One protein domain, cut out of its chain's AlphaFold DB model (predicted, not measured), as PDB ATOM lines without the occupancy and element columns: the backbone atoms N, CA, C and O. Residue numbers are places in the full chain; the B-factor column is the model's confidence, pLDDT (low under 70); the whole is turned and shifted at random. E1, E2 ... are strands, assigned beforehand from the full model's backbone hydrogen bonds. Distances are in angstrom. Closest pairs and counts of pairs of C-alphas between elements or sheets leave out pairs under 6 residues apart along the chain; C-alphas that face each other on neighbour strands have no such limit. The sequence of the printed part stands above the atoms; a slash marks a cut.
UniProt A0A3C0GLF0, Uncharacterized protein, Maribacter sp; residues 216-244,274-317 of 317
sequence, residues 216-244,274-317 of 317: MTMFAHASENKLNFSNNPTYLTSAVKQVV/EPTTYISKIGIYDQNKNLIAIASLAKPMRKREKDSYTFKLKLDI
ATOM      1  N   MET A 216     154.141 168.329 181.968       84.56
ATOM      2  CA  MET A 216     154.875 168.878 180.830       84.56
ATOM      3  C   MET A 216     153.971 168.936 179.590       84.56
ATOM      4  O   MET A 216     153.413 167.931 179.148       84.56
ATOM      5  N   THR A 217     153.844 170.122 178.985       89.50
ATOM      6  CA  THR A 217     153.127 170.307 177.713       89.50
ATOM      7  C   THR A 217     154.114 170.487 176.564       89.50
ATOM      8  O   THR A 217     154.914 171.417 176.576       89.50
ATOM      9  N   MET A 218     154.012 169.644 175.537       89.56
ATOM     10  CA  MET A 218     154.812 169.732 174.314       89.56
ATOM     11  C   MET A 218     153.913 170.005 173.106       89.56
ATOM     12  O   MET A 218     152.807 169.467 173.007       89.56
ATOM     13  N   PHE A 219     154.397 170.815 172.166       92.19
ATOM     14  CA  PHE A 219     153.722 171.076 170.896       92.19
ATOM     15  C   PHE A 219     154.528 170.478 169.746       92.19
ATOM     16  O   PHE A 219     155.677 170.850 169.523       92.19
ATOM     17  N   ALA A 220     153.918 169.545 169.016       90.69
ATOM     18  CA  ALA A 220     154.501 168.961 167.815       90.69
ATOM     19  C   ALA A 220     153.814 169.550 166.580       90.69
ATOM     20  O   ALA A 220     152.617 169.342 166.362       90.69
ATOM     21  N   HIS A 221     154.572 170.294 165.778       92.50
ATOM     22  CA  HIS A 221     154.063 170.970 164.590       92.50
ATOM     23  C   HIS A 221     154.306 170.133 163.330       92.50
ATOM     24  O   HIS A 221     155.431 169.746 163.022       92.50
ATOM     25  N   ALA A 222     153.234 169.890 162.583       91.56
ATOM     26  CA  ALA A 222     153.239 169.280 161.263       91.56
ATOM     27  C   ALA A 222     152.811 170.337 160.237       91.56
ATOM     28  O   ALA A 222     151.645 170.391 159.839       91.56
ATOM     29  N   SER A 223     153.757 171.195 159.854       91.88
ATOM     30  CA  SER A 223     153.525 172.321 158.946       91.88
ATOM     31  C   SER A 223     153.112 171.888 157.533       91.88
ATOM     32  O   SER A 223     153.254 170.727 157.123       91.88
ATOM     33  N   GLU A 224     152.621 172.855 156.764       90.50
ATOM     34  CA  GLU A 224     152.374 172.700 155.330       90.50
ATOM     35  C   GLU A 224     153.651 172.255 154.600       90.50
ATOM     36  O   GLU A 224     154.772 172.573 155.008       90.50
ATOM     37  N   ASN A 225     153.479 171.467 153.541       86.94
ATOM     38  CA  ASN A 225     154.550 170.918 152.706       86.94
ATOM     39  C   ASN A 225     155.627 170.103 153.466       86.94
ATOM     40  O   ASN A 225     156.777 169.977 153.042       86.94
ATOM     41  N   LYS A 226     155.271 169.553 154.632       84.94
ATOM     42  CA  LYS A 226     156.084 168.610 155.410       84.94
ATOM     43  C   LYS A 226     155.289 167.337 155.682       84.94
ATOM     44  O   LYS A 226     154.057 167.368 155.740       84.94
ATOM     45  N   LEU A 227     156.008 166.231 155.892       83.25
ATOM     46  CA  LEU A 227     155.442 164.914 156.220       83.25
ATOM     47  C   LEU A 227     154.459 164.387 155.153       83.25
ATOM     48  O   LEU A 227     153.500 163.693 155.476       83.25
ATOM     49  N   ASN A 228     154.689 164.715 153.881       80.00
ATOM     50  CA  ASN A 228     153.869 164.334 152.722       80.00
ATOM     51  C   ASN A 228     154.281 162.994 152.078       80.00
ATOM     52  O   ASN A 228     153.702 162.596 151.071       80.00
ATOM     53  N   PHE A 229     155.234 162.271 152.672       78.88
ATOM     54  CA  PHE A 229     155.671 160.952 152.216       78.88
ATOM     55  C   PHE A 229     155.681 159.929 153.360       78.88
ATOM     56  O   PHE A 229     155.927 160.275 154.517       78.88
ATOM     57  N   SER A 230     155.412 158.662 153.033       71.56
ATOM     58  CA  SER A 230     155.507 157.527 153.952       71.56
ATOM     59  C   SER A 230     156.381 156.441 153.334       71.56
ATOM     60  O   SER A 230     156.141 156.027 152.204       71.56
ATOM     61  N   ASN A 231     157.335 155.911 154.101       71.38
ATOM     62  CA  ASN A 231     158.181 154.791 153.666       71.38
ATOM     63  C   ASN A 231     157.435 153.442 153.639       71.38
ATOM     64  O   ASN A 231     158.061 152.406 153.432       71.38
ATOM     65  N   ASN A 232     156.125 153.412 153.895       68.19
ATOM     66  CA  ASN A 232     155.357 152.174 153.922       68.19
ATOM     67  C   ASN A 232     155.034 151.696 152.488       68.19
ATOM     68  O   ASN A 232     154.182 152.316 151.855       68.19
ATOM     69  N   PRO A 233     155.590 150.568 151.999       65.19
ATOM     70  CA  PRO A 233     155.485 150.118 150.600       65.19
ATOM     71  C   PRO A 233     154.059 149.806 150.110       65.19
ATOM     72  O   PRO A 233     153.847 149.563 148.926       65.19
ATOM     73  N   THR A 234     153.051 149.856 150.985       64.75
ATOM     74  CA  THR A 234     151.624 149.736 150.626       64.75
ATOM     75  C   THR A 234     151.092 150.829 149.683       64.75
ATOM     76  O   THR A 234     149.939 150.746 149.260       64.75
ATOM     77  N   TYR A 235     151.896 151.847 149.345       65.56
ATOM     78  CA  TYR A 235     151.540 152.874 148.360       65.56
ATOM     79  C   TYR A 235     151.610 152.387 146.903       65.56
ATOM     80  O   TYR A 235     151.267 153.156 146.016       65.56
ATOM     81  N   LEU A 236     152.032 151.150 146.621       67.06
ATOM     82  CA  LEU A 236     152.089 150.598 145.260       67.06
ATOM     83  C   LEU A 236     150.765 149.915 144.860       67.06
ATOM     84  O   LEU A 236     150.134 149.243 145.677       67.06
ATOM     85  N   THR A 237     150.319 150.080 143.607       61.03
ATOM     86  CA  THR A 237     149.065 149.482 143.084       61.03
ATOM     87  C   THR A 237     149.134 147.964 142.886       61.03
ATOM     88  O   THR A 237     148.098 147.299 142.906       61.03
ATOM     89  N   SER A 238     150.336 147.403 142.744       62.06
ATOM     90  CA  SER A 238     150.591 145.967 142.586       62.06
ATOM     91  C   SER A 238     151.786 145.513 143.427       62.06
ATOM     92  O   SER A 238     152.635 146.328 143.783       62.06
ATOM     93  N   ALA A 239     151.877 144.208 143.717       59.72
ATOM     94  CA  ALA A 239     153.052 143.614 144.358       59.72
ATOM     95  C   ALA A 239     154.337 144.001 143.608       59.72
ATOM     96  O   ALA A 239     154.325 144.081 142.378       59.72
ATOM     97  N   VAL A 240     155.423 144.237 144.356       56.84
ATOM     98  CA  VAL A 240     156.747 144.599 143.824       56.84
ATOM     99  C   VAL A 240     157.113 143.623 142.705       56.84
ATOM    100  O   VAL A 240     157.375 142.445 142.957       56.84
ATOM    101  N   LYS A 241     157.081 144.090 141.453       58.59
ATOM    102  CA  LYS A 241     157.557 143.296 140.320       58.59
ATOM    103  C   LYS A 241     159.076 143.191 140.425       58.59
ATOM    104  O   LYS A 241     159.741 144.175 140.737       58.59
ATOM    105  N   GLN A 242     159.580 141.976 140.208       58.44
ATOM    106  CA  GLN A 242     160.993 141.602 140.307       58.44
ATOM    107  C   GLN A 242     161.899 142.663 139.671       58.44
ATOM    108  O   GLN A 242     161.752 142.995 138.494       58.44
ATOM    109  N   VAL A 243     162.824 143.184 140.473       60.06
ATOM    110  CA  VAL A 243     163.903 144.055 140.014       60.06
ATOM    111  C   VAL A 243     164.953 143.166 139.360       60.06
ATOM    112  O   VAL A 243     165.438 142.225 139.988       60.06
ATOM    113  N   VAL A 244     165.299 143.444 138.104       63.25
ATOM    114  CA  VAL A 244     166.385 142.738 137.414       63.25
ATOM    115  C   VAL A 244     167.661 143.551 137.603       63.25
ATOM    116  O   VAL A 244     167.732 144.713 137.197       63.25
ATOM    117  N   GLU A 274     147.410 163.404 144.591       76.06
ATOM    118  CA  GLU A 274     147.932 164.317 145.615       76.06
ATOM    119  C   GLU A 274     148.675 163.515 146.702       76.06
ATOM    120  O   GLU A 274     148.095 162.572 147.263       76.06
ATOM    121  N   PRO A 275     149.918 163.891 147.068       75.88
ATOM    122  CA  PRO A 275     150.635 163.277 148.182       75.88
ATOM    123  C   PRO A 275     149.840 163.402 149.485       75.88
ATOM    124  O   PRO A 275     149.603 164.494 150.007       75.88
ATOM    125  N   THR A 276     149.401 162.258 150.006       80.88
ATOM    126  CA  THR A 276     148.553 162.179 151.196       80.88
ATOM    127  C   THR A 276     149.116 161.143 152.158       80.88
ATOM    128  O   THR A 276     149.298 159.982 151.797       80.88
ATOM    129  N   THR A 277     149.349 161.545 153.403       86.62
ATOM    130  CA  THR A 277     149.828 160.666 154.478       86.62
ATOM    131  C   THR A 277     148.857 160.659 155.655       86.62
ATOM    132  O   THR A 277     147.912 161.447 155.716       86.62
ATOM    133  N   TYR A 278     149.072 159.744 156.601       88.75
ATOM    134  CA  TYR A 278     148.327 159.696 157.855       88.75
ATOM    135  C   TYR A 278     149.296 159.745 159.030       88.75
ATOM    136  O   TYR A 278     150.181 158.899 159.151       88.75
ATOM    137  N   ILE A 279     149.104 160.718 159.917       90.06
ATOM    138  CA  ILE A 279     149.829 160.799 161.184       90.06
ATOM    139  C   ILE A 279     149.074 159.926 162.186       90.06
ATOM    140  O   ILE A 279     147.934 160.224 162.538       90.06
ATOM    141  N   SER A 280     149.693 158.827 162.616       91.25
ATOM    142  CA  SER A 280     149.113 157.872 163.573       91.25
ATOM    143  C   SER A 280     149.831 157.861 164.920       91.25
ATOM    144  O   SER A 280     149.213 157.583 165.945       91.25
ATOM    145  N   LYS A 281     151.131 158.164 164.930       91.69
ATOM    146  CA  LYS A 281     151.981 158.162 166.121       91.69
ATOM    147  C   LYS A 281     152.949 159.336 166.077       91.69
ATOM    148  O   LYS A 281     153.395 159.729 165.000       91.69
ATOM    149  N   ILE A 282     153.289 159.859 167.246       90.88
ATOM    150  CA  ILE A 282     154.259 160.935 167.435       90.88
ATOM    151  C   ILE A 282     155.333 160.409 168.384       90.88
ATOM    152  O   ILE A 282     155.037 160.088 169.534       90.88
ATOM    153  N   GLY A 283     156.560 160.267 167.885       91.19
ATOM    154  CA  GLY A 283     157.717 159.887 168.696       91.19
ATOM    155  C   GLY A 283     158.363 161.119 169.322       91.19
ATOM    156  O   GLY A 283     158.561 162.122 168.638       91.19
ATOM    157  N   ILE A 284     158.686 161.037 170.608       89.25
ATOM    158  CA  ILE A 284     159.420 162.056 171.356       89.25
ATOM    159  C   ILE A 284     160.844 161.542 171.530       89.25
ATOM    160  O   ILE A 284     161.037 160.410 171.976       89.25
ATOM    161  N   TYR A 285     161.824 162.366 171.173       89.81
ATOM    162  CA  TYR A 285     163.238 162.009 171.204       89.81
ATOM    163  C   TYR A 285     164.009 162.924 172.154       89.81
ATOM    164  O   TYR A 285     163.661 164.098 172.298       89.81
ATOM    165  N   ASP A 286     165.057 162.394 172.781       89.50
ATOM    166  CA  ASP A 286     166.019 163.193 173.543       89.50
ATOM    167  C   ASP A 286     167.014 163.935 172.618       89.50
ATOM    168  O   ASP A 286     166.976 163.820 171.388       89.50
ATOM    169  N   GLN A 287     167.939 164.697 173.211       91.62
ATOM    170  CA  GLN A 287     168.980 165.435 172.478       91.62
ATOM    171  C   GLN A 287     169.916 164.522 171.662       91.62
ATOM    172  O   GLN A 287     170.467 164.952 170.649       91.62
ATOM    173  N   ASN A 288     170.057 163.259 172.068       94.75
ATOM    174  CA  ASN A 288     170.893 162.253 171.419       94.75
ATOM    175  C   ASN A 288     170.123 161.432 170.368       94.75
ATOM    176  O   ASN A 288     170.685 160.506 169.786       94.75
ATOM    177  N   LYS A 289     168.859 161.787 170.087       90.00
ATOM    178  CA  LYS A 289     167.937 161.069 169.190       90.00
ATOM    179  C   LYS A 289     167.521 159.678 169.684       90.00
ATOM    180  O   LYS A 289     167.077 158.859 168.878       90.00
ATOM    181  N   ASN A 290     167.580 159.416 170.986       91.06
ATOM    182  CA  ASN A 290     166.947 158.238 171.573       91.06
ATOM    183  C   ASN A 290     165.443 158.477 171.707       91.06
ATOM    184  O   ASN A 290     165.014 159.541 172.151       91.06
ATOM    185  N   LEU A 291     164.637 157.488 171.330       89.69
ATOM    186  CA  LEU A 291     163.187 157.544 171.488       89.69
ATOM    187  C   LEU A 291     162.824 157.367 172.968       89.69
ATOM    188  O   LEU A 291     163.041 156.296 173.528       89.69
ATOM    189  N   ILE A 292     162.249 158.401 173.578       89.81
ATOM    190  CA  ILE A 292     161.886 158.410 175.003       89.81
ATOM    191  C   ILE A 292     160.393 158.168 175.242       89.81
ATOM    192  O   ILE A 292     160.015 157.685 176.304       89.81
ATOM    193  N   ALA A 293     159.530 158.467 174.263       86.88
ATOM    194  CA  ALA A 293     158.096 158.190 174.353       86.88
ATOM    195  C   ALA A 293     157.425 158.121 172.972       86.88
ATOM    196  O   ALA A 293     157.893 158.724 172.005       86.88
ATOM    197  N   ILE A 294     156.293 157.416 172.880       91.06
ATOM    198  CA  ILE A 294     155.430 157.383 171.691       91.06
ATOM    199  C   ILE A 294     154.003 157.749 172.096       91.06
ATOM    200  O   ILE A 294     153.348 157.006 172.824       91.06
ATOM    201  N   ALA A 295     153.479 158.838 171.544       90.44
ATOM    202  CA  ALA A 295     152.064 159.169 171.632       90.44
ATOM    203  C   ALA A 295     151.315 158.573 170.434       90.44
ATOM    204  O   ALA A 295     151.584 158.927 169.287       90.44
ATOM    205  N   SER A 296     150.379 157.659 170.689       92.38
ATOM    206  CA  SER A 296     149.538 157.061 169.644       92.38
ATOM    207  C   SER A 296     148.191 157.778 169.561       92.38
ATOM    208  O   SER A 296     147.537 158.002 170.577       92.38
ATOM    209  N   LEU A 297     147.763 158.127 168.350       89.06
ATOM    210  CA  LEU A 297     146.473 158.762 168.098       89.06
ATOM    211  C   LEU A 297     145.395 157.689 167.916       89.06
ATOM    212  O   LEU A 297     145.573 156.755 167.136       89.06
ATOM    213  N   ALA A 298     144.250 157.847 168.587       89.12
ATOM    214  CA  ALA A 298     143.127 156.906 168.478       89.12
ATOM    215  C   ALA A 298     142.550 156.828 167.052       89.12
ATOM    216  O   ALA A 298     142.089 155.776 166.615       89.12
ATOM    217  N   LYS A 299     142.580 157.947 166.320       91.25
ATOM    218  CA  LYS A 299     142.213 158.029 164.904       91.25
ATOM    219  C   LYS A 299     143.363 158.690 164.144       91.25
ATOM    220  O   LYS A 299     143.692 159.833 164.467       91.25
ATOM    221  N   PRO A 300     143.984 158.007 163.165       90.94
ATOM    222  CA  PRO A 300     145.021 158.614 162.344       90.94
ATOM    223  C   PRO A 300     144.492 159.846 161.608       90.94
ATOM    224  O   PRO A 300     143.420 159.807 161.003       90.94
ATOM    225  N   MET A 301     145.254 160.935 161.639       90.06
ATOM    226  CA  MET A 301     144.868 162.192 161.004       90.06
ATOM    227  C   MET A 301     145.464 162.270 159.605       90.06
ATOM    228  O   MET A 301     146.680 162.165 159.436       90.06
ATOM    229  N   ARG A 302     144.607 162.452 158.598       88.81
ATOM    230  CA  ARG A 302     145.029 162.627 157.204       88.81
ATOM    231  C   ARG A 302     145.754 163.963 157.041       88.81
ATOM    232  O   ARG A 302     145.202 164.983 157.424       88.81
ATOM    233  N   LYS A 303     146.935 163.958 156.426       89.00
ATOM    234  CA  LYS A 303     147.769 165.130 156.138       89.00
ATOM    235  C   LYS A 303     148.006 165.237 154.631       89.00
ATOM    236  O   LYS A 303     148.625 164.355 154.040       89.00
ATOM    237  N   ARG A 304     147.521 166.323 154.021       87.75
ATOM    238  CA  ARG A 304     147.893 166.753 152.660       87.75
ATOM    239  C   ARG A 304     148.974 167.830 152.728       87.75
ATOM    240  O   ARG A 304     149.280 168.353 153.803       87.75
ATOM    241  N   GLU A 305     149.519 168.213 151.580       86.12
ATOM    242  CA  GLU A 305     150.547 169.260 151.495       86.12
ATOM    243  C   GLU A 305     150.070 170.603 152.053       86.12
ATOM    244  O   GLU A 305     150.784 171.221 152.835       86.12
ATOM    245  N   LYS A 306     148.830 170.995 151.747       88.50
ATOM    246  CA  LYS A 306     148.209 172.242 152.222       88.50
ATOM    247  C   LYS A 306     147.721 172.223 153.672       88.50
ATOM    248  O   LYS A 306     147.305 173.250 154.186       88.50
ATOM    249  N   ASP A 307     147.663 171.054 154.304       88.44
ATOM    250  CA  ASP A 307     147.131 170.954 155.663       88.44
ATOM    251  C   ASP A 307     148.244 171.283 156.671       88.44
ATOM    252  O   ASP A 307     149.394 170.904 156.464       88.44
ATOM    253  N   SER A 308     147.911 171.930 157.786       92.19
ATOM    254  CA  SER A 308     148.829 172.189 158.901       92.19
ATOM    255  C   SER A 308     148.199 171.703 160.200       92.19
ATOM    256  O   SER A 308     147.032 171.995 160.466       92.19
ATOM    257  N   TYR A 309     148.953 170.962 161.014       92.31
ATOM    258  CA  TYR A 309     148.484 170.477 162.314       92.31
ATOM    259  C   TYR A 309     149.461 170.815 163.429       92.31
ATOM    260  O   TYR A 309     150.675 170.818 163.248       92.31
ATOM    261  N   THR A 310     148.915 171.044 164.619       93.12
ATOM    262  CA  THR A 310     149.681 171.136 165.859       93.12
ATOM    263  C   THR A 310     149.098 170.150 166.854       93.12
ATOM    264  O   THR A 310     147.921 170.237 167.203       93.12
ATOM    265  N   PHE A 311     149.919 169.214 167.317       92.19
ATOM    266  CA  PHE A 311     149.536 168.246 168.333       92.19
ATOM    267  C   PHE A 311     150.007 168.739 169.694       92.19
ATOM    268  O   PHE A 311     151.200 168.958 169.904       92.19
ATOM    269  N   LYS A 312     149.061 168.911 170.619       93.00
ATOM    270  CA  LYS A 312     149.346 169.211 172.022       93.00
ATOM    271  C   LYS A 312     149.478 167.899 172.787       93.00
ATOM    272  O   LYS A 312     148.498 167.177 172.946       93.00
ATOM    273  N   LEU A 313     150.680 167.616 173.262       89.75
ATOM    274  CA  LEU A 313     151.012 166.460 174.084       89.75
ATOM    275  C   LEU A 313     151.093 166.920 175.540       89.75
ATOM    276  O   LEU A 313     151.730 167.933 175.823       89.75
ATOM    277  N   LYS A 314     150.434 166.200 176.447       90.12
ATOM    278  CA  LYS A 314     150.532 166.410 177.895       90.12
ATOM    279  C   LYS A 314     151.132 165.158 178.517       90.12
ATOM    280  O   LYS A 314     150.633 164.068 178.247       90.12
ATOM    281  N   LEU A 315     152.192 165.332 179.288       84.94
ATOM    282  CA  LEU A 315     152.842 164.279 180.050       84.94
ATOM    283  C   LEU A 315     152.756 164.651 181.524       84.94
ATOM    284  O   LEU A 315     153.262 165.707 181.892       84.94
ATOM    285  N   ASP A 316     152.130 163.796 182.320       82.50
ATOM    286  CA  ASP A 316     152.134 163.911 183.776       82.50
ATOM    287  C   ASP A 316     153.425 163.258 184.299       82.50
ATOM    288  O   ASP A 316     153.762 162.145 183.882       82.50
ATOM    289  N   ILE A 317     154.173 163.992 185.122       70.44
ATOM    290  CA  ILE A 317     155.492 163.665 185.680       70.44
ATOM    291  C   ILE A 317     155.382 163.639 187.205       70.44
ATOM    292  O   ILE A 317     154.656 164.495 187.764       70.44
TER     293      ILE A 317
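AT A GLANCE: This is residues 216 to 244 and 274 to 317 of the 317 residues of an uncharacterized protein of Maribacter sp (UniProt A0A3C0GLF0). Look for two antiparallel two-stranded ribbons, E1 with E4 and the sharply bent hairpin of E2 and E3, set loosely side by side, while residues 231 to 244 stick out as an arm. The 73 printed residues hold four named strands, E1 to E4 in chain order, and no named helix: all strand. The whole is loose, radius of gyration of the C-alphas 15.5 A, and elongated, 52 by 28 by 23 A.

IN THESE COORDINATES: Find C-alpha 216 at (154.875, 168.878, 180.830); E1 runs from there to 222. E2, residues 276 to 285, spans 24.8 A and bends by 65 degrees at 280. E3, residues 291 to 304, spans 25.9 A and bends by 93 degrees at 299. E4, residues 309 to 316, ends at C-alpha (152.134, 163.911, 183.776).

HOW THE PARTS SIT: Between E1 and E4, find N 218 and O 313 at 2.9 A. In the hairpin, N 282 and O 295 are 2.8 A apart. E1 and E2 are near each other.

THE WHOLE: Residues 245 to 273 are cut out, leaving 29.6 A between C-alphas 244 and 274. Confidence is under 70 at residues 232 to 244.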